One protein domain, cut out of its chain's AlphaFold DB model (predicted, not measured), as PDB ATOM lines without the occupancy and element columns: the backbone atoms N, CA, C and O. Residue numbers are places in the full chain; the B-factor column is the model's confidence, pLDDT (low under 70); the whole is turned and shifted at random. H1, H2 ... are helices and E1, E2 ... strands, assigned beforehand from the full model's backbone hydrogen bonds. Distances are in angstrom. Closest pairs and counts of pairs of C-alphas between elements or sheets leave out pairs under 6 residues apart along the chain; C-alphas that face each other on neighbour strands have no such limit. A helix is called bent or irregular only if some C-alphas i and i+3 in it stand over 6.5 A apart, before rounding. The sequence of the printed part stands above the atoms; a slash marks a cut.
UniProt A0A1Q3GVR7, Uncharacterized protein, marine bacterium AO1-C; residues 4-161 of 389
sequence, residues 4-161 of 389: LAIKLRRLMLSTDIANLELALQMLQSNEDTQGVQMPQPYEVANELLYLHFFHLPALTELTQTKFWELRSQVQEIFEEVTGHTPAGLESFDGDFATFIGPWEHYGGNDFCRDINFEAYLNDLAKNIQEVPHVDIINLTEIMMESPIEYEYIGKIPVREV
ATOM      1  N   LEU A   4     125.007 215.133 130.483       82.88
ATOM      2  CA  LEU A   4     124.446 214.165 131.421       82.88
ATOM      3  C   LEU A   4     125.270 212.875 131.495       82.88
ATOM      4  O   LEU A   4     125.411 212.340 132.589       82.88
ATOM      5  N   ALA A   5     125.896 212.433 130.399       84.44
ATOM      6  CA  ALA A   5     126.818 211.293 130.418       84.44
ATOM      7  C   ALA A   5     128.033 211.583 131.316       84.44
ATOM      8  O   ALA A   5     128.429 210.748 132.119       84.44
ATOM      9  N   ILE A   6     128.543 212.822 131.297       85.88
ATOM     10  CA  ILE A   6     129.612 213.261 132.215       85.88
ATOM     11  C   ILE A   6     129.161 213.172 133.682       85.88
ATOM     12  O   ILE A   6     129.952 212.825 134.559       85.88
ATOM     13  N   LYS A   7     127.897 213.503 133.977       87.81
ATOM     14  CA  LYS A   7     127.356 213.375 135.338       87.81
ATOM     15  C   LYS A   7     127.191 211.910 135.740       87.81
ATOM     16  O   LYS A   7     127.576 211.578 136.854       87.81
ATOM     17  N   LEU A   8     126.682 211.057 134.848       89.75
ATOM     18  CA  LEU A   8     126.573 209.615 135.089       89.75
ATOM     19  C   LEU A   8     127.938 208.987 135.354       89.75
ATOM     20  O   LEU A   8     128.088 208.289 136.347       89.75
ATOM     21  N   ARG A   9     128.956 209.327 134.556       92.19
ATOM     22  CA  ARG A   9     130.340 208.893 134.783       92.19
ATOM     23  C   ARG A   9     130.813 209.221 136.196       92.19
ATOM     24  O   ARG A   9     131.328 208.356 136.888       92.19
ATOM     25  N   ARG A  10     130.585 210.449 136.670       91.12
ATOM     26  CA  ARG A  10     130.953 210.844 138.044       91.12
ATOM     27  C   ARG A  10     130.223 210.036 139.112       91.12
ATOM     28  O   ARG A  10     130.818 209.752 140.143       91.12
ATOM     29  N   LEU A  11     128.955 209.703 138.879       92.69
ATOM     30  CA  LEU A  11     128.200 208.846 139.789       92.69
ATOM     31  C   LEU A  11     128.748 207.414 139.775       92.69
ATOM     32  O   LEU A  11     128.924 206.849 140.840       92.69
ATOM     33  N   MET A  12     129.096 206.867 138.606       92.00
ATOM     34  CA  MET A  12     129.682 205.525 138.454       92.00
ATOM     35  C   MET A  12     131.102 205.393 139.013       92.00
ATOM     36  O   MET A  12     131.526 204.297 139.357       92.00
ATOM     37  N   LEU A  13     131.838 206.502 139.110       92.00
ATOM     38  CA  LEU A  13     133.136 206.560 139.780       92.00
ATOM     39  C   LEU A  13     133.009 206.768 141.302       92.00
ATOM     40  O   LEU A  13     134.023 206.812 141.986       92.00
ATOM     41  N   SER A  14     131.806 206.951 141.853       91.88
ATOM     42  CA  SER A  14     131.608 207.226 143.280       91.88
ATOM     43  C   SER A  14     131.788 205.979 144.139       91.88
ATOM     44  O   SER A  14     131.170 204.957 143.873       91.88
ATOM     45  N   THR A  15     132.495 206.110 145.265       89.88
ATOM     46  CA  THR A  15     132.560 205.055 146.289       89.88
ATOM     47  C   THR A  15     131.280 204.935 147.127       89.88
ATOM     48  O   THR A  15     131.072 203.925 147.791       89.88
ATOM     49  N   ASP A  16     130.402 205.945 147.099       92.25
ATOM     50  CA  ASP A  16     129.061 205.877 147.695       92.25
ATOM     51  C   ASP A  16     128.119 205.019 146.834       92.25
ATOM     52  O   ASP A  16     127.807 205.369 145.691       92.25
ATOM     53  N   ILE A  17     127.632 203.923 147.420       91.19
ATOM     54  CA  ILE A  17     126.744 202.939 146.790       91.19
ATOM     55  C   ILE A  17     125.449 203.585 146.279       91.19
ATOM     56  O   ILE A  17     124.981 203.223 145.200       91.19
ATOM     57  N   ALA A  18     124.895 204.573 146.990       93.00
ATOM     58  CA  ALA A  18     123.653 205.229 146.580       93.00
ATOM     59  C   ALA A  18     123.815 205.985 145.250       93.00
ATOM     60  O   ALA A  18     122.881 206.061 144.448       93.00
ATOM     61  N   ASN A  19     125.014 206.513 144.978       93.75
ATOM     62  CA  ASN A  19     125.314 207.163 143.702       93.75
ATOM     63  C   ASN A  19     125.408 206.145 142.559       93.75
ATOM     64  O   ASN A  19     124.944 206.442 141.457       93.75
ATOM     65  N   LEU A  20     125.954 204.952 142.816       93.25
ATOM     66  CA  LEU A  20     125.997 203.863 141.835       93.25
ATOM     67  C   LEU A  20     124.585 203.388 141.485       93.25
ATOM     68  O   LEU A  20     124.242 203.296 140.309       93.25
ATOM     69  N   GLU A  21     123.741 203.162 142.493       92.81
ATOM     70  CA  GLU A  21     122.335 202.788 142.296       92.81
ATOM     71  C   GLU A  21     121.579 203.839 141.484       92.81
ATOM     72  O   GLU A  21     120.880 203.503 140.530       92.81
ATOM     73  N   LEU A  22     121.751 205.120 141.827       92.31
ATOM     74  CA  LEU A  22     121.138 206.217 141.090       92.31
ATOM     75  C   LEU A  22     121.598 206.235 139.627       92.31
ATOM     76  O   LEU A  22     120.774 206.417 138.732       92.31
ATOM     77  N   ALA A  23     122.891 206.026 139.368       92.44
ATOM     78  CA  ALA A  23     123.420 205.979 138.007       92.44
ATOM     79  C   ALA A  23     122.791 204.844 137.184       92.44
ATOM     80  O   ALA A  23     122.382 205.079 136.047       92.44
ATOM     81  N   LEU A  24     122.679 203.641 137.757       92.56
ATOM     82  CA  LEU A  24     122.089 202.480 137.081       92.56
ATOM     83  C   LEU A  24     120.584 202.665 136.846       92.56
ATOM     84  O   LEU A  24     120.101 202.416 135.742       92.56
ATOM     85  N   GLN A  25     119.854 203.210 137.823       90.25
ATOM     86  CA  GLN A  25     118.434 203.542 137.671       90.25
ATOM     87  C   GLN A  25     118.192 204.554 136.546       90.25
ATOM     88  O   GLN A  25     117.265 204.391 135.754       90.25
ATOM     89  N   MET A  26     119.041 205.583 136.442       87.69
ATOM     90  CA  MET A  26     118.953 206.592 135.382       87.69
ATOM     91  C   MET A  26     119.188 206.021 133.977       87.69
ATOM     92  O   MET A  26     118.718 206.612 133.007       87.69
ATOM     93  N   LEU A  27     119.915 204.907 133.854       87.19
ATOM     94  CA  LEU A  27     120.136 204.219 132.580       87.19
ATOM     95  C   LEU A  27     118.995 203.270 132.203       87.19
ATOM     96  O   LEU A  27     118.758 203.057 131.019       87.19
ATOM     97  N   GLN A  28     118.281 202.733 133.191       82.81
ATOM     98  CA  GLN A  28     117.145 201.827 132.989       82.81
ATOM     99  C   GLN A  28     115.811 202.566 132.798       82.81
ATOM    100  O   GLN A  28     114.837 201.998 132.299       82.81
ATOM    101  N   SER A  29     115.721 203.834 133.210       69.19
ATOM    102  CA  SER A  29     114.489 204.611 133.092       69.19
ATOM    103  C   SER A  29     114.213 205.011 131.636       69.19
ATOM    104  O   SER A  29     114.787 205.970 131.129       69.19
ATOM    105  N   ASN A  30     113.252 204.335 130.999       56.03
ATOM    106  CA  ASN A  30     112.675 204.695 129.692       56.03
ATOM    107  C   ASN A  30     111.752 205.934 129.738       56.03
ATOM    108  O   ASN A  30     110.989 206.184 128.803       56.03
ATOM    109  N   GLU A  31     111.747 206.686 130.840       52.19
ATOM    110  CA  GLU A  31     110.821 207.800 131.007       52.19
ATOM    111  C   GLU A  31     111.292 209.025 130.222       52.19
ATOM    112  O   GLU A  31     112.306 209.657 130.529       52.19
ATOM    113  N   ASP A  32     110.489 209.360 129.212       50.28
ATOM    114  CA  ASP A  32     110.552 210.561 128.385       50.28
ATOM    115  C   ASP A  32     110.307 211.798 129.275       50.28
ATOM    116  O   ASP A  32     109.212 212.367 129.376       50.28
ATOM    117  N   THR A  33     111.332 212.168 130.039       54.19
ATOM    118  CA  THR A  33     111.298 213.268 131.000       54.19
ATOM    119  C   THR A  33     111.373 214.586 130.239       54.19
ATOM    120  O   THR A  33     112.440 215.117 129.954       54.19
ATOM    121  N   GLN A  34     110.193 215.087 129.858       49.84
ATOM    122  CA  GLN A  34     109.899 216.436 129.347       49.84
ATOM    123  C   GLN A  34     111.120 217.222 128.827       49.84
ATOM    124  O   GLN A  34     111.599 218.164 129.457       49.84
ATOM    125  N   GLY A  35     111.600 216.851 127.637       57.19
ATOM    126  CA  GLY A  35     112.552 217.650 126.858       57.19
ATOM    127  C   GLY A  35     114.029 217.530 127.247       57.19
ATOM    128  O   GLY A  35     114.847 218.228 126.648       57.19
ATOM    129  N   VAL A  36     114.394 216.662 128.195       59.97
ATOM    130  CA  VAL A  36     115.794 216.354 128.515       59.97
ATOM    131  C   VAL A  36     116.164 215.008 127.894       59.97
ATOM    132  O   VAL A  36     115.689 213.965 128.326       59.97
ATOM    133  N   GLN A  37     117.022 215.021 126.871       68.06
ATOM    134  CA  GLN A  37     117.517 213.790 126.253       68.06
ATOM    135  C   GLN A  37     118.466 213.073 127.225       68.06
ATOM    136  O   GLN A  37     119.619 213.483 127.399       68.06
ATOM    137  N   MET A  38     117.961 212.022 127.873       71.44
ATOM    138  CA  MET A  38     118.748 211.169 128.761       71.44
ATOM    139  C   MET A  38     119.913 210.520 128.002       71.44
ATOM    140  O   MET A  38     119.753 210.192 126.817       71.44
ATOM    141  N   PRO A  39     121.084 210.351 128.652       74.62
ATOM    142  CA  PRO A  39     122.198 209.632 128.060       74.62
ATOM    143  C   PRO A  39     121.733 208.259 127.633       74.62
ATOM    144  O   PRO A  39     121.110 207.543 128.418       74.62
ATOM    145  N   GLN A  40     122.022 207.903 126.394       81.06
ATOM    146  CA  GLN A  40     121.780 206.539 125.977       81.06
ATOM    147  C   GLN A  40     122.828 205.652 126.652       81.06
ATOM    148  O   GLN A  40     123.992 206.054 126.719       81.06
ATOM    149  N   PRO A  41     122.471 204.456 127.136       79.50
ATOM    150  CA  PRO A  41     123.429 203.576 127.802       79.50
ATOM    151  C   PRO A  41     124.707 203.277 126.999       79.50
ATOM    152  O   PRO A  41     125.773 203.107 127.586       79.50
ATOM    153  N   TYR A  42     124.653 203.306 125.659       84.94
ATOM    154  CA  TYR A  42     125.851 203.132 124.826       84.94
ATOM    155  C   TYR A  42     126.873 204.263 124.996       84.94
ATOM    156  O   TYR A  42     128.054 204.072 124.723       84.94
ATOM    157  N   GLU A  43     126.448 205.451 125.440       87.69
ATOM    158  CA  GLU A  43     127.340 206.587 125.698       87.69
ATOM    159  C   GLU A  43     128.242 206.357 126.921       87.69
ATOM    160  O   GLU A  43     129.193 207.117 127.097       87.69
ATOM    161  N   VAL A  44     127.947 205.342 127.745       90.81
ATOM    162  CA  VAL A  44     128.673 205.002 128.981       90.81
ATOM    163  C   VAL A  44     129.078 203.520 129.054       90.81
ATOM    164  O   VAL A  44     129.280 202.961 130.131       90.81
ATOM    165  N   ALA A  45     129.191 202.847 127.903       93.00
ATOM    166  CA  ALA A  45     129.513 201.418 127.844       93.00
ATOM    167  C   ALA A  45     130.876 201.081 128.487       93.00
ATOM    168  O   ALA A  45     131.014 200.052 129.148       93.00
ATOM    169  N   ASN A  46     131.873 201.962 128.350       93.81
ATOM    170  CA  ASN A  46     133.183 201.772 128.979       93.81
ATOM    171  C   ASN A  46     133.110 201.956 130.507       93.81
ATOM    172  O   ASN A  46     133.774 201.230 131.240       93.81
ATOM    173  N   GLU A  47     132.281 202.878 131.005       95.00
ATOM    174  CA  GLU A  47     132.042 203.058 132.440       95.00
ATOM    175  C   GLU A  47     131.363 201.832 133.055       95.00
ATOM    176  O   GLU A  47     131.710 201.445 134.167       95.00
ATOM    177  N   LEU A  48     130.447 201.190 132.323       94.00
ATOM    178  CA  LEU A  48     129.822 199.935 132.746       94.00
ATOM    179  C   LEU A  48     130.852 198.800 132.856       94.00
ATOM    180  O   LEU A  48     130.852 198.086 133.859       94.00
ATOM    181  N   LEU A  49     131.772 198.663 131.890       91.94
ATOM    182  CA  LEU A  49     132.875 197.696 131.999       91.94
ATOM    183  C   LEU A  49     133.802 198.012 133.171       91.94
ATOM    184  O   LEU A  49     134.161 197.113 133.929       91.94
ATOM    185  N   TYR A  50     134.152 199.286 133.357       92.94
ATOM    186  CA  TYR A  50     134.961 199.711 134.496       92.94
ATOM    187  C   TYR A  50     134.288 199.369 135.832       92.94
ATOM    188  O   TYR A  50     134.932 198.845 136.744       92.94
ATOM    189  N   LEU A  51     132.984 199.636 135.940       92.31
ATOM    190  CA  LEU A  51     132.195 199.349 137.130       92.31
ATOM    191  C   LEU A  51     132.160 197.840 137.412       92.31
ATOM    192  O   LEU A  51     132.342 197.434 138.558       92.31
ATOM    193  N   HIS A  52     131.989 197.022 136.367       90.12
ATOM    194  CA  HIS A  52     131.940 195.563 136.463       90.12
ATOM    195  C   HIS A  52     133.275 194.945 136.901       90.12
ATOM    196  O   HIS A  52     133.295 194.161 137.850       90.12
ATOM    197  N   PHE A  53     134.371 195.278 136.214       84.31
ATOM    198  CA  PHE A  53     135.662 194.612 136.416       84.31
ATOM    199  C   PHE A  53     136.490 195.217 137.543       84.31
ATOM    200  O   PHE A  53     137.190 194.482 138.232       84.31
ATOM    201  N   PHE A  54     136.418 196.536 137.751       84.56
ATOM    202  CA  PHE A  54     137.347 197.219 138.650       84.56
ATOM    203  C   PHE A  54     136.663 197.797 139.884       84.56
ATOM    204  O   PHE A  54     137.057 197.507 141.012       84.56
ATOM    205  N   HIS A  55     135.614 198.594 139.688       89.56
ATOM    206  CA  HIS A  55     135.054 199.393 140.774       89.56
ATOM    207  C   HIS A  55     134.280 198.567 141.800       89.56
ATOM    208  O   HIS A  55     134.617 198.610 142.979       89.56
ATOM    209  N   LEU A  56     133.279 197.783 141.376       87.25
ATOM    210  CA  LEU A  56     132.471 196.989 142.308       87.25
ATOM    211  C   LEU A  56     133.313 196.002 143.138       87.25
ATOM    212  O   LEU A  56     133.082 195.939 144.346       87.25
ATOM    213  N   PRO A  57     134.293 195.267 142.566       82.75
ATOM    214  CA  PRO A  57     135.145 194.374 143.355       82.75
ATOM    215  C   PRO A  57     135.999 195.086 144.411       82.75
ATOM    216  O   PRO A  57     136.351 194.474 145.414       82.75
ATOM    217  N   ALA A  58     136.329 196.365 144.204       79.69
ATOM    218  CA  ALA A  58     137.137 197.147 145.139       79.69
ATOM    219  C   ALA A  58     136.331 197.739 146.315       79.69
ATOM    220  O   ALA A  58     136.920 198.231 147.278       79.69
ATOM    221  N   LEU A  59     134.994 197.709 146.268       83.88
ATOM    222  CA  LEU A  59     134.140 198.260 147.325       83.88
ATOM    223  C   LEU A  59     133.948 197.252 148.464       83.88
ATOM    224  O   LEU A  59     132.974 196.501 148.509       83.88
ATOM    225  N   THR A  60     134.868 197.274 149.426       78.50
ATOM    226  CA  THR A  60     134.902 196.353 150.578       78.50
ATOM    227  C   THR A  60     133.696 196.461 151.518       78.50
ATOM    228  O   THR A  60     133.405 195.523 152.258       78.50
ATOM    229  N   GLU A  61     132.960 197.575 151.484       80.25
ATOM    230  CA  GLU A  61     131.764 197.802 152.308       80.25
ATOM    231  C   GLU A  61     130.495 197.122 151.754       80.25
ATOM    232  O   GLU A  61     129.463 197.072 152.431       80.25
ATOM    233  N   LEU A  62     130.541 196.575 150.531       83.81
ATOM    234  CA  LEU A  62     129.401 195.888 149.933       83.81
ATOM    235  C   LEU A  62     129.151 194.528 150.595       83.81
ATOM    236  O   LEU A  62     130.009 193.650 150.648       83.81
ATOM    237  N   THR A  63     127.905 194.296 151.011       88.25
ATOM    238  CA  THR A  63     127.455 192.928 151.306       88.25
ATOM    239  C   THR A  63     127.521 192.075 150.037       88.25
ATOM    240  O   THR A  63     127.251 192.579 148.945       88.25
ATOM    241  N   GLN A  64     127.786 190.771 150.169       84.69
ATOM    242  CA  GLN A  64     127.812 189.859 149.015       84.69
ATOM    243  C   GLN A  64     126.527 189.941 148.183       84.69
ATOM    244  O   GLN A  64     126.585 190.018 146.961       84.69
ATOM    245  N   THR A  65     125.360 189.979 148.831       90.44
ATOM    246  CA  THR A  65     124.075 190.113 148.133       90.44
ATOM    247  C   THR A  65     124.016 191.394 147.308       90.44
ATOM    248  O   THR A  65     123.627 191.341 146.144       90.44
ATOM    249  N   LYS A  66     124.437 192.532 147.878       90.31
ATOM    250  CA  LYS A  66     124.386 193.816 147.175       90.31
ATOM    251  C   LYS A  66     125.390 193.899 146.029       90.31
ATOM    252  O   LYS A  66     125.062 194.435 144.975       90.31
ATOM    253  N   PHE A  67     126.582 193.335 146.215       88.12
ATOM    254  CA  PHE A  67     127.580 193.203 145.158       88.12
ATOM    255  C   PHE A  67     127.007 192.468 143.939       88.12
ATOM    256  O   PHE A  67     127.053 192.995 142.829       88.12
ATOM    257  N   TRP A  68     126.405 191.292 144.148       88.19
ATOM    258  CA  TRP A  68     125.826 190.505 143.055       88.19
ATOM    259  C   TRP A  68     124.623 191.187 142.401       88.19
ATOM    260  O   TRP A  68     124.477 191.119 141.185       88.19
ATOM    261  N   GLU A  69     123.793 191.886 143.181       93.19
ATOM    262  CA  GLU A  69     122.671 192.673 142.659       93.19
ATOM    263  C   GLU A  69     123.150 193.773 141.697       93.19
ATOM    264  O   GLU A  69     122.686 193.845 140.560       93.19
ATOM    265  N   LEU A  70     124.111 194.600 142.125       92.62
ATOM    266  CA  LEU A  70     124.668 195.675 141.297       92.62
ATOM    267  C   LEU A  70     125.397 195.117 140.072       92.62
ATOM    268  O   LEU A  70     125.223 195.628 138.966       92.62
ATOM    269  N   ARG A  71     126.173 194.041 140.244       91.06
ATOM    270  CA  ARG A  71     126.893 193.393 139.140       91.06
ATOM    271  C   ARG A  71     125.933 192.847 138.077       91.06
ATOM    272  O   ARG A  71     126.212 193.017 136.891       91.06
ATOM    273  N   SER A  72     124.800 192.263 138.486       92.12
ATOM    274  CA  SER A  72     123.739 191.801 137.575       92.12
ATOM    275  C   SER A  72     123.113 192.960 136.802       92.12
ATOM    276  O   SER A  72     122.994 192.881 135.584       92.12
ATOM    277  N   GLN A  73     122.785 194.069 137.475       94.31
ATOM    278  CA  GLN A  73     122.216 195.251 136.811       94.31
ATOM    279  C   GLN A  73     123.165 195.831 135.756       94.31
ATOM    280  O   GLN A  73     122.742 196.146 134.647       94.31
ATOM    281  N   VAL A  74     124.459 195.942 136.076       93.56
ATOM    282  CA  VAL A  74     125.482 196.399 135.121       93.56
ATOM    283  C   VAL A  74     125.548 195.474 133.908       93.56
ATOM    284  O   VAL A  74     125.616 195.955 132.779       93.56
ATOM    285  N   GLN A  75     125.513 194.158 134.133       92.75
ATOM    286  CA  GLN A  75     125.537 193.166 133.064       92.75
ATOM    287  C   GLN A  75     124.312 193.271 132.149       92.75
ATOM    288  O   GLN A  75     124.487 193.293 130.936       92.75
ATOM    289  N   GLU A  76     123.108 193.386 132.712       93.94
ATOM    290  CA  GLU A  76     121.862 193.528 131.948       93.94
ATOM    291  C   GLU A  76     121.871 194.788 131.074       93.94
ATOM    292  O   GLU A  76     121.606 194.708 129.875       93.94
ATOM    293  N   ILE A  77     122.241 195.942 131.650       93.38
ATOM    294  CA  ILE A  77     122.312 197.211 130.910       93.38
ATOM    295  C   ILE A  77     123.361 197.115 129.799       93.38
ATOM    296  O   ILE A  77     123.125 197.556 128.680       93.38
ATOM    297  N   PHE A  78     124.534 196.549 130.082       93.56
ATOM    298  CA  PHE A  78     125.585 196.421 129.077       93.56
ATOM    299  C   PHE A  78     125.175 195.478 127.929       93.56
ATOM    300  O   PHE A  78     125.417 195.794 126.760       93.56
ATOM    301  N   GLU A  79     124.512 194.364 128.243       93.69
ATOM    302  CA  GLU A  79     124.032 193.388 127.259       93.69
ATOM    303  C   GLU A  79     122.927 193.945 126.366       93.69
ATOM    304  O   GLU A  79     122.995 193.774 125.150       93.69
ATOM    305  N   GLU A  80     121.963 194.679 126.924       91.31
ATOM    306  CA  GLU A  80     120.892 195.329 126.152       91.31
ATOM    307  C   GLU A  80     121.446 196.244 125.045       91.31
ATOM    308  O   GLU A  80     120.857 196.401 123.974       91.31
ATOM    309  N   VAL A  81     122.606 196.837 125.303       88.69
ATOM    310  CA  VAL A  81     123.136 197.969 124.547       88.69
ATOM    311  C   VAL A  81     124.198 197.545 123.553       88.69
ATOM    312  O   VAL A  81     124.310 198.122 122.471       88.69
ATOM    313  N   THR A  82     124.993 196.550 123.928       91.31
ATOM    314  CA  THR A  82     126.100 196.057 123.111       91.31
ATOM    315  C   THR A  82     125.777 194.724 122.444       91.31
ATOM    316  O   THR A  82     126.381 194.405 121.425       91.31
ATOM    317  N   GLY A  83     124.825 193.952 122.981       91.62
ATOM    318  CA  GLY A  83     124.576 192.562 122.593       91.62
ATOM    319  C   GLY A  83     125.586 191.563 123.174       91.62
ATOM    320  O   GLY A  83     125.567 190.394 122.792       91.62
ATOM    321  N   HIS A  84     126.468 192.008 124.073       91.38
ATOM    322  CA  HIS A  84     127.497 191.197 124.723       91.38
ATOM    323  C   HIS A  84     127.359 191.282 126.241       91.38
ATOM    324  O   HIS A  84     126.945 192.304 126.770       91.38
ATOM    325  N   THR A  85     127.762 190.248 126.970       90.56
ATOM    326  CA  THR A  85     127.859 190.319 128.436       90.56
ATOM    327  C   THR A  85     129.289 190.668 128.842       90.56
ATOM    328  O   THR A  85     130.216 190.162 128.207       90.56
ATOM    329  N   PRO A  86     129.520 191.456 129.914       85.19
ATOM    330  CA  PRO A  86     130.876 191.695 130.409       85.19
ATOM    331  C   PRO A  86     131.602 190.387 130.751       85.19
ATOM    332  O   PRO A  86     132.745 190.202 130.354       85.19
ATOM    333  N   ALA A  87     130.904 189.431 131.374       80.62
ATOM    334  CA  ALA A  87     131.445 188.103 131.669       80.62
ATOM    335  C   ALA A  87     131.871 187.328 130.404       80.62
ATOM    336  O   ALA A  87     132.852 186.599 130.424       80.62
ATOM    337  N   GLY A  88     131.171 187.504 129.277       82.88
ATOM    338  CA  GLY A  88     131.539 186.891 127.997       82.88
ATOM    339  C   GLY A  88     132.770 187.511 127.326       82.88
ATOM    340  O   GLY A  88     133.236 186.977 126.323       82.88
ATOM    341  N   LEU A  89     133.279 188.632 127.850       83.56
ATOM    342  CA  LEU A  89     134.511 189.282 127.396       83.56
ATOM    343  C   LEU A  89     135.743 188.831 128.196       83.56
ATOM    344  O   LEU A  89     136.862 189.188 127.827       83.56
ATOM    345  N   GLU A  90     135.564 188.054 129.264       72.69
ATOM    346  CA  GLU A  90     136.659 187.450 130.026       72.69
ATOM    347  C   GLU A  90     137.189 186.219 129.265       72.69
ATOM    348  O   GLU A  90     136.414 185.383 128.799       72.69
ATOM    349  N   SER A  91     138.511 186.109 129.072       61.34
ATOM    350  CA  SER A  91     139.074 185.109 128.156       61.34
ATOM    351  C   SER A  91     139.127 183.677 128.704       61.34
ATOM    352  O   SER A  91     139.086 182.793 127.861       61.34
ATOM    353  N   PHE A  92     139.157 183.403 130.021       53.56
ATOM    354  CA  PHE A  92     138.938 182.071 130.649       53.56
ATOM    355  C   PHE A  92     138.934 182.160 132.201       53.56
ATOM    356  O   PHE A  92     139.757 182.892 132.736       53.56
ATOM    357  N   ASP A  93     138.051 181.386 132.873       48.50
ATOM    358  CA  ASP A  93     137.914 180.898 134.288       48.50
ATOM    359  C   ASP A  93     138.610 181.564 135.512       48.50
ATOM    360  O   ASP A  93     138.498 181.060 136.631       48.50
ATOM    361  N   GLY A  94     139.307 182.684 135.378       45.12
ATOM    362  CA  GLY A  94     139.923 183.395 136.489       45.12
ATOM    363  C   GLY A  94     138.984 184.461 137.017       45.12
ATOM    364  O   GLY A  94     138.945 185.557 136.465       45.12
ATOM    365  N   ASP A  95     138.278 184.181 138.118       49.06
ATOM    366  CA  ASP A  95     137.745 185.259 138.950       49.06
ATOM    367  C   ASP A  95     138.863 186.295 139.109       49.06
ATOM    368  O   ASP A  95     139.981 185.938 139.492       49.06
ATOM    369  N   PHE A  96     138.569 187.576 138.888       49.81
ATOM    370  CA  PHE A  96     139.466 188.669 139.274       49.81
ATOM    371  C   PHE A  96     139.940 188.524 140.745       49.81
ATOM    372  O   PHE A  96     140.961 189.072 141.128       49.81
ATOM    373  N   ALA A  97     139.245 187.730 141.573       40.53
ATOM    374  CA  ALA A  97     139.676 187.309 142.907       40.53
ATOM    375  C   ALA A  97     140.871 186.322 142.930       40.53
ATOM    376  O   ALA A  97     141.689 186.397 143.839       40.53
ATOM    377  N   THR A  98     141.007 185.423 141.949       41.19
ATOM    378  CA  THR A  98     142.178 184.531 141.765       41.19
ATOM    379  C   THR A  98     143.380 185.291 141.215       41.19
ATOM    380  O   THR A  98     144.520 184.963 141.530       41.19
ATOM    381  N   PHE A  99     143.106 186.340 140.437       48.06
ATOM    382  CA  PHE A  99     144.083 187.334 140.005       48.06
ATOM    383  C   PHE A  99     144.759 188.041 141.197       48.06
ATOM    384  O   PHE A  99     145.874 188.511 141.045       48.06
ATOM    385  N   ILE A 100     144.158 188.036 142.400       43.06
ATOM    386  CA  ILE A 100     144.746 188.575 143.642       43.06
ATOM    387  C   ILE A 100     145.349 187.465 144.545       43.06
ATOM    388  O   ILE A 100     145.201 187.496 145.770       43.06
ATOM    389  N   GLY A 101     145.988 186.444 143.957       37.41
ATOM    390  CA  GLY A 101     146.791 185.437 144.681       37.41
ATOM    391  C   GLY A 101     148.020 186.042 145.389       37.41
ATOM    392  O   GLY A 101     148.255 187.226 145.225       37.41
ATOM    393  N   PRO A 102     148.788 185.295 146.212       31.95
ATOM    394  CA  PRO A 102     149.840 185.846 147.080       31.95
ATOM    395  C   PRO A 102     150.928 186.593 146.298       31.95
ATOM    396  O   PRO A 102     151.810 185.990 145.697       31.95
ATOM    397  N   TRP A 103     150.828 187.921 146.325       48.50
ATOM    398  CA  TRP A 103     151.819 188.884 145.860       48.50
ATOM    399  C   TRP A 103     152.933 188.934 146.909       48.50
ATOM    400  O   TRP A 103     152.631 189.173 148.070       48.50
ATOM    401  N   GLU A 104     154.197 188.698 146.577       35.53
ATOM    402  CA  GLU A 104     155.282 188.796 147.563       35.53
ATOM    403  C   GLU A 104     156.381 189.759 147.095       35.53
ATOM    404  O   GLU A 104     157.046 189.535 146.092       35.53
ATOM    405  N   HIS A 105     156.560 190.786 147.930       37.16
ATOM    406  CA  HIS A 105     157.766 191.554 148.236       37.16
ATOM    407  C   HIS A 105     158.423 192.524 147.220       37.16
ATOM    408  O   HIS A 105     158.989 192.167 146.197       37.16
ATOM    409  N   TYR A 106     158.533 193.762 147.739       40.09
ATOM    410  CA  TYR A 106     159.322 194.937 147.341       40.09
ATOM    411  C   TYR A 106     158.747 195.880 146.271       40.09
ATOM    412  O   TYR A 106     159.128 195.890 145.106       40.09
ATOM    413  N   GLY A 107     158.000 196.868 146.779       42.28
ATOM    414  CA  GLY A 107     158.014 198.229 146.247       42.28
ATOM    415  C   GLY A 107     157.222 198.417 144.959       42.28
ATOM    416  O   GLY A 107     157.773 198.355 143.866       42.28
ATOM    417  N   GLY A 108     155.934 198.726 145.122       40.91
ATOM    418  CA  GLY A 108     155.116 199.520 144.196       40.91
ATOM    419  C   GLY A 108     154.811 198.947 142.807       40.91
ATOM    420  O   GLY A 108     153.861 199.413 142.191       40.91
ATOM    421  N   ASN A 109     155.554 197.949 142.320       45.59
ATOM    422  CA  ASN A 109     155.582 197.610 140.896       45.59
ATOM    423  C   ASN A 109     155.558 196.105 140.566       45.59
ATOM    424  O   ASN A 109     155.873 195.716 139.438       45.59
ATOM    425  N   ASP A 110     155.076 195.268 141.487       47.97
ATOM    426  CA  ASP A 110     154.762 193.851 141.222       47.97
ATOM    427  C   ASP A 110     153.635 193.645 140.184       47.97
ATOM    428  O   ASP A 110     153.402 192.525 139.737       47.97
ATOM    429  N   PHE A 111     153.007 194.726 139.693       45.06
ATOM    430  CA  PHE A 111     152.118 194.710 138.518       45.06
ATOM    431  C   PHE A 111     152.741 194.072 137.280       45.06
ATOM    432  O   PHE A 111     152.016 193.573 136.426       45.06
ATOM    433  N   CYS A 112     154.068 194.141 137.148       42.06
ATOM    434  CA  CYS A 112     154.755 193.862 135.888       42.06
ATOM    435  C   CYS A 112     155.133 192.385 135.680       42.06
ATOM    436  O   CYS A 112     155.663 192.053 134.624       42.06
ATOM    437  N   ARG A 113     154.941 191.513 136.679       42.47
ATOM    438  CA  ARG A 113     155.365 190.091 136.619       42.47
ATOM    439  C   ARG A 113     154.236 189.142 136.377       42.47
ATOM    440  O   ARG A 113     154.422 188.129 135.711       42.47
ATOM    441  N   ASP A 114     153.066 189.499 136.879       49.12
ATOM    442  CA  ASP A 114     151.871 188.797 136.508       49.12
ATOM    443  C   ASP A 114     151.555 189.202 135.074       49.12
ATOM    444  O   ASP A 114     150.774 190.110 134.795       49.12
ATOM    445  N   ILE A 115     152.165 188.443 134.155       49.41
ATOM    446  CA  ILE A 115     151.755 188.246 132.764       49.41
ATOM    447  C   ILE A 115     150.222 188.255 132.691       49.41
ATOM    448  O   ILE A 115     149.668 188.761 131.729       49.41
ATOM    449  N   ASN A 116     149.539 187.807 133.748       56.09
ATOM    450  CA  ASN A 116     148.105 187.870 133.968       56.09
ATOM    451  C   ASN A 116     147.458 189.253 133.791       56.09
ATOM    452  O   ASN A 116     146.413 189.286 133.161       56.09
ATOM    453  N   PHE A 117     147.993 190.381 134.294       68.00
ATOM    454  CA  PHE A 117     147.274 191.666 134.162       68.00
ATOM    455  C   PHE A 117     147.427 192.293 132.777       68.00
ATOM    456  O   PHE A 117     146.445 192.730 132.176       68.00
ATOM    457  N   GLU A 118     148.655 192.334 132.255       71.69
ATOM    458  CA  GLU A 118     148.891 192.804 130.889       71.69
ATOM    459  C   GLU A 118     148.196 191.875 129.886       71.69
ATOM    460  O   GLU A 118     147.490 192.357 129.003       71.69
ATOM    461  N   ALA A 119     148.311 190.549 130.051       74.69
ATOM    462  CA  ALA A 119     147.578 189.588 129.230       74.69
ATOM    463  C   ALA A 119     146.069 189.733 129.404       74.69
ATOM    464  O   ALA A 119     145.372 189.683 128.403       74.69
ATOM    465  N   TYR A 120     145.560 189.989 130.614       78.25
ATOM    466  CA  TYR A 120     144.138 190.260 130.835       78.25
ATOM    467  C   TYR A 120     143.684 191.492 130.059       78.25
ATOM    468  O   TYR A 120     142.706 191.413 129.324       78.25
ATOM    469  N   LEU A 121     144.389 192.626 130.166       80.62
ATOM    470  CA  LEU A 121     144.022 193.823 129.409       80.62
ATOM    471  C   LEU A 121     144.203 193.627 127.902       80.62
ATOM    472  O   LEU A 121     143.404 194.159 127.140       80.62
ATOM    473  N   ASN A 122     145.191 192.849 127.458       83.00
ATOM    474  CA  ASN A 122     145.389 192.514 126.047       83.00
ATOM    475  C   ASN A 122     144.298 191.570 125.512       83.00
ATOM    476  O   ASN A 122     143.812 191.761 124.395       83.00
ATOM    477  N   ASP A 123     143.870 190.591 126.304       84.12
ATOM    478  CA  ASP A 123     142.767 189.687 125.988       84.12
ATOM    479  C   ASP A 123     141.438 190.436 125.989       84.12
ATOM    480  O   ASP A 123     140.666 190.319 125.036       84.12
ATOM    481  N   LEU A 124     141.200 191.275 126.999       86.25
ATOM    482  CA  LEU A 124     140.043 192.156 127.053       86.25
ATOM    483  C   LEU A 124     140.043 193.085 125.839       86.25
ATOM    484  O   LEU A 124     139.036 193.156 125.142       86.25
ATOM    485  N   ALA A 125     141.173 193.731 125.527       88.81
ATOM    486  CA  ALA A 125     141.330 194.592 124.358       88.81
ATOM    487  C   ALA A 125     140.980 193.863 123.063       88.81
ATOM    488  O   ALA A 125     140.291 194.434 122.224       88.81
ATOM    489  N   LYS A 126     141.431 192.613 122.905       89.50
ATOM    490  CA  LYS A 126     141.110 191.751 121.762       89.50
ATOM    491  C   LYS A 126     139.619 191.419 121.707       89.50
ATOM    492  O   LYS A 126     139.031 191.501 120.632       89.50
ATOM    493  N   ASN A 127     139.011 191.089 122.842       89.06
ATOM    494  CA  ASN A 127     137.603 190.707 122.921       89.06
ATOM    495  C   ASN A 127     136.660 191.893 122.664       89.06
ATOM    496  O   ASN A 127     135.594 191.705 122.084       89.06
ATOM    497  N   ILE A 128     137.056 193.119 123.022       90.94
ATOM    498  CA  ILE A 128     136.219 194.312 122.815       90.94
ATOM    499  C   ILE A 128     136.365 194.974 121.440       90.94
ATOM    500  O   ILE A 128     135.618 195.906 121.158       90.94
ATOM    501  N   GLN A 129     137.254 194.498 120.555       89.50
ATOM    502  CA  GLN A 129     137.449 195.087 119.212       89.50
ATOM    503  C   GLN A 129     136.173 195.108 118.361       89.50
ATOM    504  O   GLN A 129     136.009 195.991 117.520       89.50
ATOM    505  N   GLU A 130     135.283 194.136 118.563       89.06
ATOM    506  CA  GLU A 130     134.029 194.000 117.814       89.06
ATOM    507  C   GLU A 130     132.806 194.494 118.605       89.06
ATOM    508  O   GLU A 130     131.700 194.526 118.066       89.06
ATOM    509  N   VAL A 131     132.992 194.912 119.864       92.38
ATOM    510  CA  VAL A 131     131.900 195.326 120.749       92.38
ATOM    511  C   VAL A 131     131.523 196.782 120.456       92.38
ATOM    512  O   VAL A 131     132.359 197.681 120.595       92.38
ATOM    513  N   PRO A 132     130.266 197.072 120.076       89.31
ATOM    514  CA  PRO A 132     129.844 198.435 119.785       89.31
ATOM    515  C   PRO A 132     130.074 199.381 120.971       89.31
ATOM    516  O   PRO A 132     129.735 199.061 122.107       89.31
ATOM    517  N   HIS A 133     130.581 200.585 120.686       90.25
ATOM    518  CA  HIS A 133     130.744 201.693 121.647       90.25
ATOM    519  C   HIS A 133     131.810 201.503 122.739       90.25
ATOM    520  O   HIS A 133     132.028 202.409 123.548       90.25
ATOM    521  N   VAL A 134     132.516 200.376 122.733       92.31
ATOM    522  CA  VAL A 134     133.592 200.074 123.676       92.31
ATOM    523  C   VAL A 134     134.949 200.276 122.998       92.31
ATOM    524  O   VAL A 134     135.118 199.983 121.819       92.31
ATOM    525  N   ASP A 135     135.912 200.827 123.735       91.94
ATOM    526  CA  ASP A 135     137.283 201.044 123.272       91.94
ATOM    527  C   ASP A 135     138.243 200.932 124.460       91.94
ATOM    528  O   ASP A 135     138.073 201.626 125.465       91.94
ATOM    529  N   ILE A 136     139.265 200.074 124.351       91.81
ATOM    530  CA  ILE A 136     140.182 199.805 125.469       91.81
ATOM    531  C   ILE A 136     140.889 201.080 125.934       91.81
ATOM    532  O   ILE A 136     141.094 201.282 127.130       91.81
ATOM    533  N   ILE A 137     141.214 201.988 125.010       93.88
ATOM    534  CA  ILE A 137     141.889 203.238 125.350       93.88
ATOM    535  C   ILE A 137     140.945 204.137 126.151       93.88
ATOM    536  O   ILE A 137     141.346 204.649 127.193       93.88
ATOM    537  N   ASN A 138     139.679 204.266 125.759       93.81
ATOM    538  CA  ASN A 138     138.685 204.993 126.549       93.81
ATOM    539  C   ASN A 138     138.446 204.346 127.927       93.81
ATOM    540  O   ASN A 138     138.313 205.067 128.916       93.81
ATOM    541  N   LEU A 139     138.439 203.011 128.028       93.31
ATOM    542  CA  LEU A 139     138.375 202.322 129.323       93.31
ATOM    543  C   LEU A 139     139.562 202.707 130.220       93.31
ATOM    544  O   LEU A 139     139.375 203.023 131.394       93.31
ATOM    545  N   THR A 140     140.773 202.775 129.666       92.88
ATOM    546  CA  THR A 140     141.966 203.179 130.431       92.88
ATOM    547  C   THR A 140     141.924 204.658 130.837       92.88
ATOM    548  O   THR A 140     142.377 205.006 131.926       92.88
ATOM    549  N   GLU A 141     141.286 205.526 130.040       94.31
ATOM    550  CA  GLU A 141     140.999 206.918 130.419       94.31
ATOM    551  C   GLU A 141     140.032 207.001 131.612       94.31
ATOM    552  O   GLU A 141     140.179 207.884 132.456       94.31
ATOM    553  N   ILE A 142     139.067 206.082 131.719       94.50
ATOM    554  CA  ILE A 142     138.190 205.971 132.898       94.50
ATOM    555  C   ILE A 142     138.984 205.476 134.105       94.50
ATOM    556  O   ILE A 142     138.878 206.059 135.182       94.50
ATOM    557  N   MET A 143     139.815 204.445 133.927       92.06
ATOM    558  CA  MET A 143     140.669 203.925 134.996       92.06
ATOM    559  C   MET A 143     141.579 205.017 135.569       92.06
ATOM    560  O   MET A 143     141.699 205.104 136.784       92.06
ATOM    561  N   MET A 144     142.141 205.904 134.739       92.62
ATOM    562  CA  MET A 144     142.945 207.058 135.185       92.62
ATOM    563  C   MET A 144     142.186 208.060 136.076       92.62
ATOM    564  O   MET A 144     142.807 208.797 136.840       92.62
ATOM    565  N   GLU A 145     140.856 208.100 136.003       93.50
ATOM    566  CA  GLU A 145     140.001 208.932 136.864       93.50
ATOM    567  C   GLU A 145     139.483 208.176 138.100       93.50
ATOM    568  O   GLU A 145     138.792 208.755 138.940       93.50
ATOM    569  N   SER A 146     139.818 206.891 138.218       90.81
ATOM    570  CA  SER A 146     139.360 206.013 139.286       90.81
ATOM    571  C   SER A 146     139.809 206.495 140.670       90.81
ATOM    572  O   SER A 146     141.003 206.742 140.871       90.81
ATOM    573  N   PRO A 147     138.899 206.556 141.662       89.69
ATOM    574  CA  PRO A 147     139.266 206.851 143.044       89.69
ATOM    575  C   PRO A 147     139.612 205.605 143.866       89.69
ATOM    576  O   PRO A 147     139.941 205.746 145.041       89.69
ATOM    577  N   ILE A 148     139.492 204.402 143.295       84.62
ATOM    578  CA  ILE A 148     139.701 203.154 144.037       84.62
ATOM    579  C   ILE A 148     141.177 202.758 144.062       84.62
ATOM    580  O   ILE A 148     141.923 202.947 143.091       84.62
ATOM    581  N   GLU A 149     141.555 202.143 145.173       80.56
ATOM    582  CA  GLU A 149     142.854 201.529 145.401       80.56
ATOM    583  C   GLU A 149     142.612 200.083 145.836       80.56
ATOM    584  O   GLU A 149     141.731 199.832 146.659       80.56
ATOM    585  N   TYR A 150     143.373 199.134 145.296       70.75
ATOM    586  CA  TYR A 150     143.337 197.759 145.787       70.75
ATOM    587  C   TYR A 150     144.248 197.631 147.008       70.75
ATOM    588  O   TYR A 150     145.397 198.071 146.965       70.75
ATOM    589  N   GLU A 151     143.728 197.049 148.093       58.41
ATOM    590  CA  GLU A 151     144.494 196.721 149.298       58.41
ATOM    591  C   GLU A 151     144.861 195.235 149.272       58.41
ATOM    592  O   GLU A 151     143.994 194.373 149.401       58.41
ATOM    593  N   TYR A 152     146.152 194.940 149.109       52.59
ATOM    594  CA  TYR A 152     146.679 193.590 149.332       52.59
ATOM    595  C   TYR A 152     147.941 193.624 150.204       52.59
ATOM    596  O   TYR A 152     147.911 193.124 151.322       52.59
ATOM    597  N   ILE A 153     149.011 194.305 149.762       46.53
ATOM    598  CA  ILE A 153     150.264 194.550 150.536       46.53
ATOM    599  C   ILE A 153     150.687 196.038 150.472       46.53
ATOM    600  O   ILE A 153     151.769 196.467 150.859       46.53
ATOM    601  N   GLY A 154     149.770 196.872 150.003       56.03
ATOM    602  CA  GLY A 154     149.903 198.306 149.818       56.03
ATOM    603  C   GLY A 154     148.673 198.806 149.074       56.03
ATOM    604  O   GLY A 154     147.922 198.005 148.516       56.03
ATOM    605  N   LYS A 155     148.444 200.116 149.092       64.50
ATOM    606  CA  LYS A 155     147.382 200.746 148.307       64.50
ATOM    607  C   LYS A 155     147.898 200.965 146.899       64.50
ATOM    608  O   LYS A 155     148.781 201.802 146.719       64.50
ATOM    609  N   ILE A 156     147.359 200.240 145.922       70.75
ATOM    610  CA  ILE A 156     147.676 200.527 144.524       70.75
ATOM    611  C   ILE A 156     146.478 201.185 143.838       70.75
ATOM    612  O   ILE A 156     145.437 200.541 143.673       70.75
ATOM    613  N   PRO A 157     146.609 202.450 143.402       82.19
ATOM    614  CA  PRO A 157     145.550 203.139 142.687       82.19
ATOM    615  C   PRO A 157     145.334 202.572 141.282       82.19
ATOM    616  O   PRO A 157     146.251 202.537 140.460       82.19
ATOM    617  N   VAL A 158     144.082 202.254 140.942       83.44
ATOM    618  CA  VAL A 158     143.688 201.829 139.579       83.44
ATOM    619  C   VAL A 158     144.034 202.875 138.519       83.44
ATOM    620  O   VAL A 158     144.259 202.543 137.355       83.44
ATOM    621  N   ARG A 159     144.144 204.143 138.923       87.38
ATOM    622  CA  ARG A 159     144.594 205.209 138.030       87.38
ATOM    623  C   ARG A 159     146.004 205.009 137.486       87.38
ATOM    624  O   ARG A 159     146.220 205.324 136.320       87.38
ATOM    625  N   GLU A 160     146.930 204.458 138.271       83.56
ATOM    626  CA  GLU A 160     148.308 204.239 137.810       83.56
ATOM    627  C   GLU A 160     148.348 203.104 136.788       83.56
ATOM    628  O   GLU A 160     149.010 203.200 135.756       83.56
ATOM    629  N   VAL A 161     147.522 202.084 137.011       80.94
ATOM    630  CA  VAL A 161     147.321 200.963 136.092       80.94
ATOM    631  C   VAL A 161     146.726 201.429 134.757       80.94
ATOM    632  O   VAL A 161     147.237 201.098 133.685       80.94
TER     633      VAL A 161
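This is residues 4 to 161 of the 389 residues of an uncharacterized protein of marine bacterium AO1-C (UniProt A0A1Q3GVR7). A bundle of three helices, H2, H3 and H4, runs up and down, each helix against the one before it in the chain; H1 packs on H2 and H3, and H6 packs on another side of H3 with H5 next to it. H3 lies in the middle, a small hairpin of E1 and E2 sits by its last residues, and two long links reach far out at opposite ends of the longest axis. The printed part has 158 residues, with seven named helices and two named strands in the order H1 H2 H3 H4 H5 H6 E1 E2 H7, and the class is mostly helix. The two strands are antiparallel. The whole is compact by its radius of gyration of the C-alphas, 16.0 A, yet elongated, spanning 57 by 33 by 27 A.

Find C-alpha 4 at (124.446, 214.165, 131.421); there H1 begins and runs to residue 12. H2 is residues 17 to 28, 16.8 A long. H3, residues 41 to 58, is 23.0 A long, with a kink of 50 degrees near residue 52; it is irregular, with C-alphas 43 and 46 8.3 A apart. H4, residues 64 to 82, is 26.7 A long, from C-alpha 64 at (127.812, 189.859, 149.015). H5, residues 115 to 130, is 23.9 A long and irregular, with C-alphas 127 and 130 7.0 A apart. Next come H6, residues 136 to 143; E1, 149 to 151; E2, 155 to 157; and H7, 158 to 161, ending at C-alpha 161 at (147.321, 200.963, 136.092).

Look first at H3 and H4, a helical hairpin: they touch, closest at the C-alphas of Tyr 42 and Val 81, 5.8 A, at a shallow tilt of 25 degrees, opposite ways. H4 touches H2 with residues 70 to 77 alone, closest at the C-alphas of Gln 28 and Ile 77, 7.2 A. H1 touches H3, closest at the C-alphas of Arg 9 and Glu 47, 6.5 A. H6 touches H3 at a steep tilt of 57 degrees, closest at the C-alphas of Asn 46 and Leu 139, 5.2 A. H5 and H6 only just touch, with 3 pairs of C-alphas within 8 A, closest at Ala 125 and Ile 136, 5.5 A; H6 and H7 also only just touch, with 3 pairs, closest at Met 143 and Arg 159, 5.1 A. H4 and H5 are apart. In the hairpin of E1 and E2, N 150 and O 156 are within hydrogen-bond range at 3.0 A. Every O i to N i+4 pair is within range in H1, H2, H4 and H6, against 9 of 14 in H3 and 11 of 12 in H5; H7 is too short for such a pair.

The C-alphas farthest apart, Gln 34 and His 105, are 57.2 A apart, one in each long link, H2 to H3 and H4 to H5. The printed part has no cut. Mean pLDDT of the printed part is 78.0; residues 29 to 37, 91 to 117 and 151 to 155 are under 70.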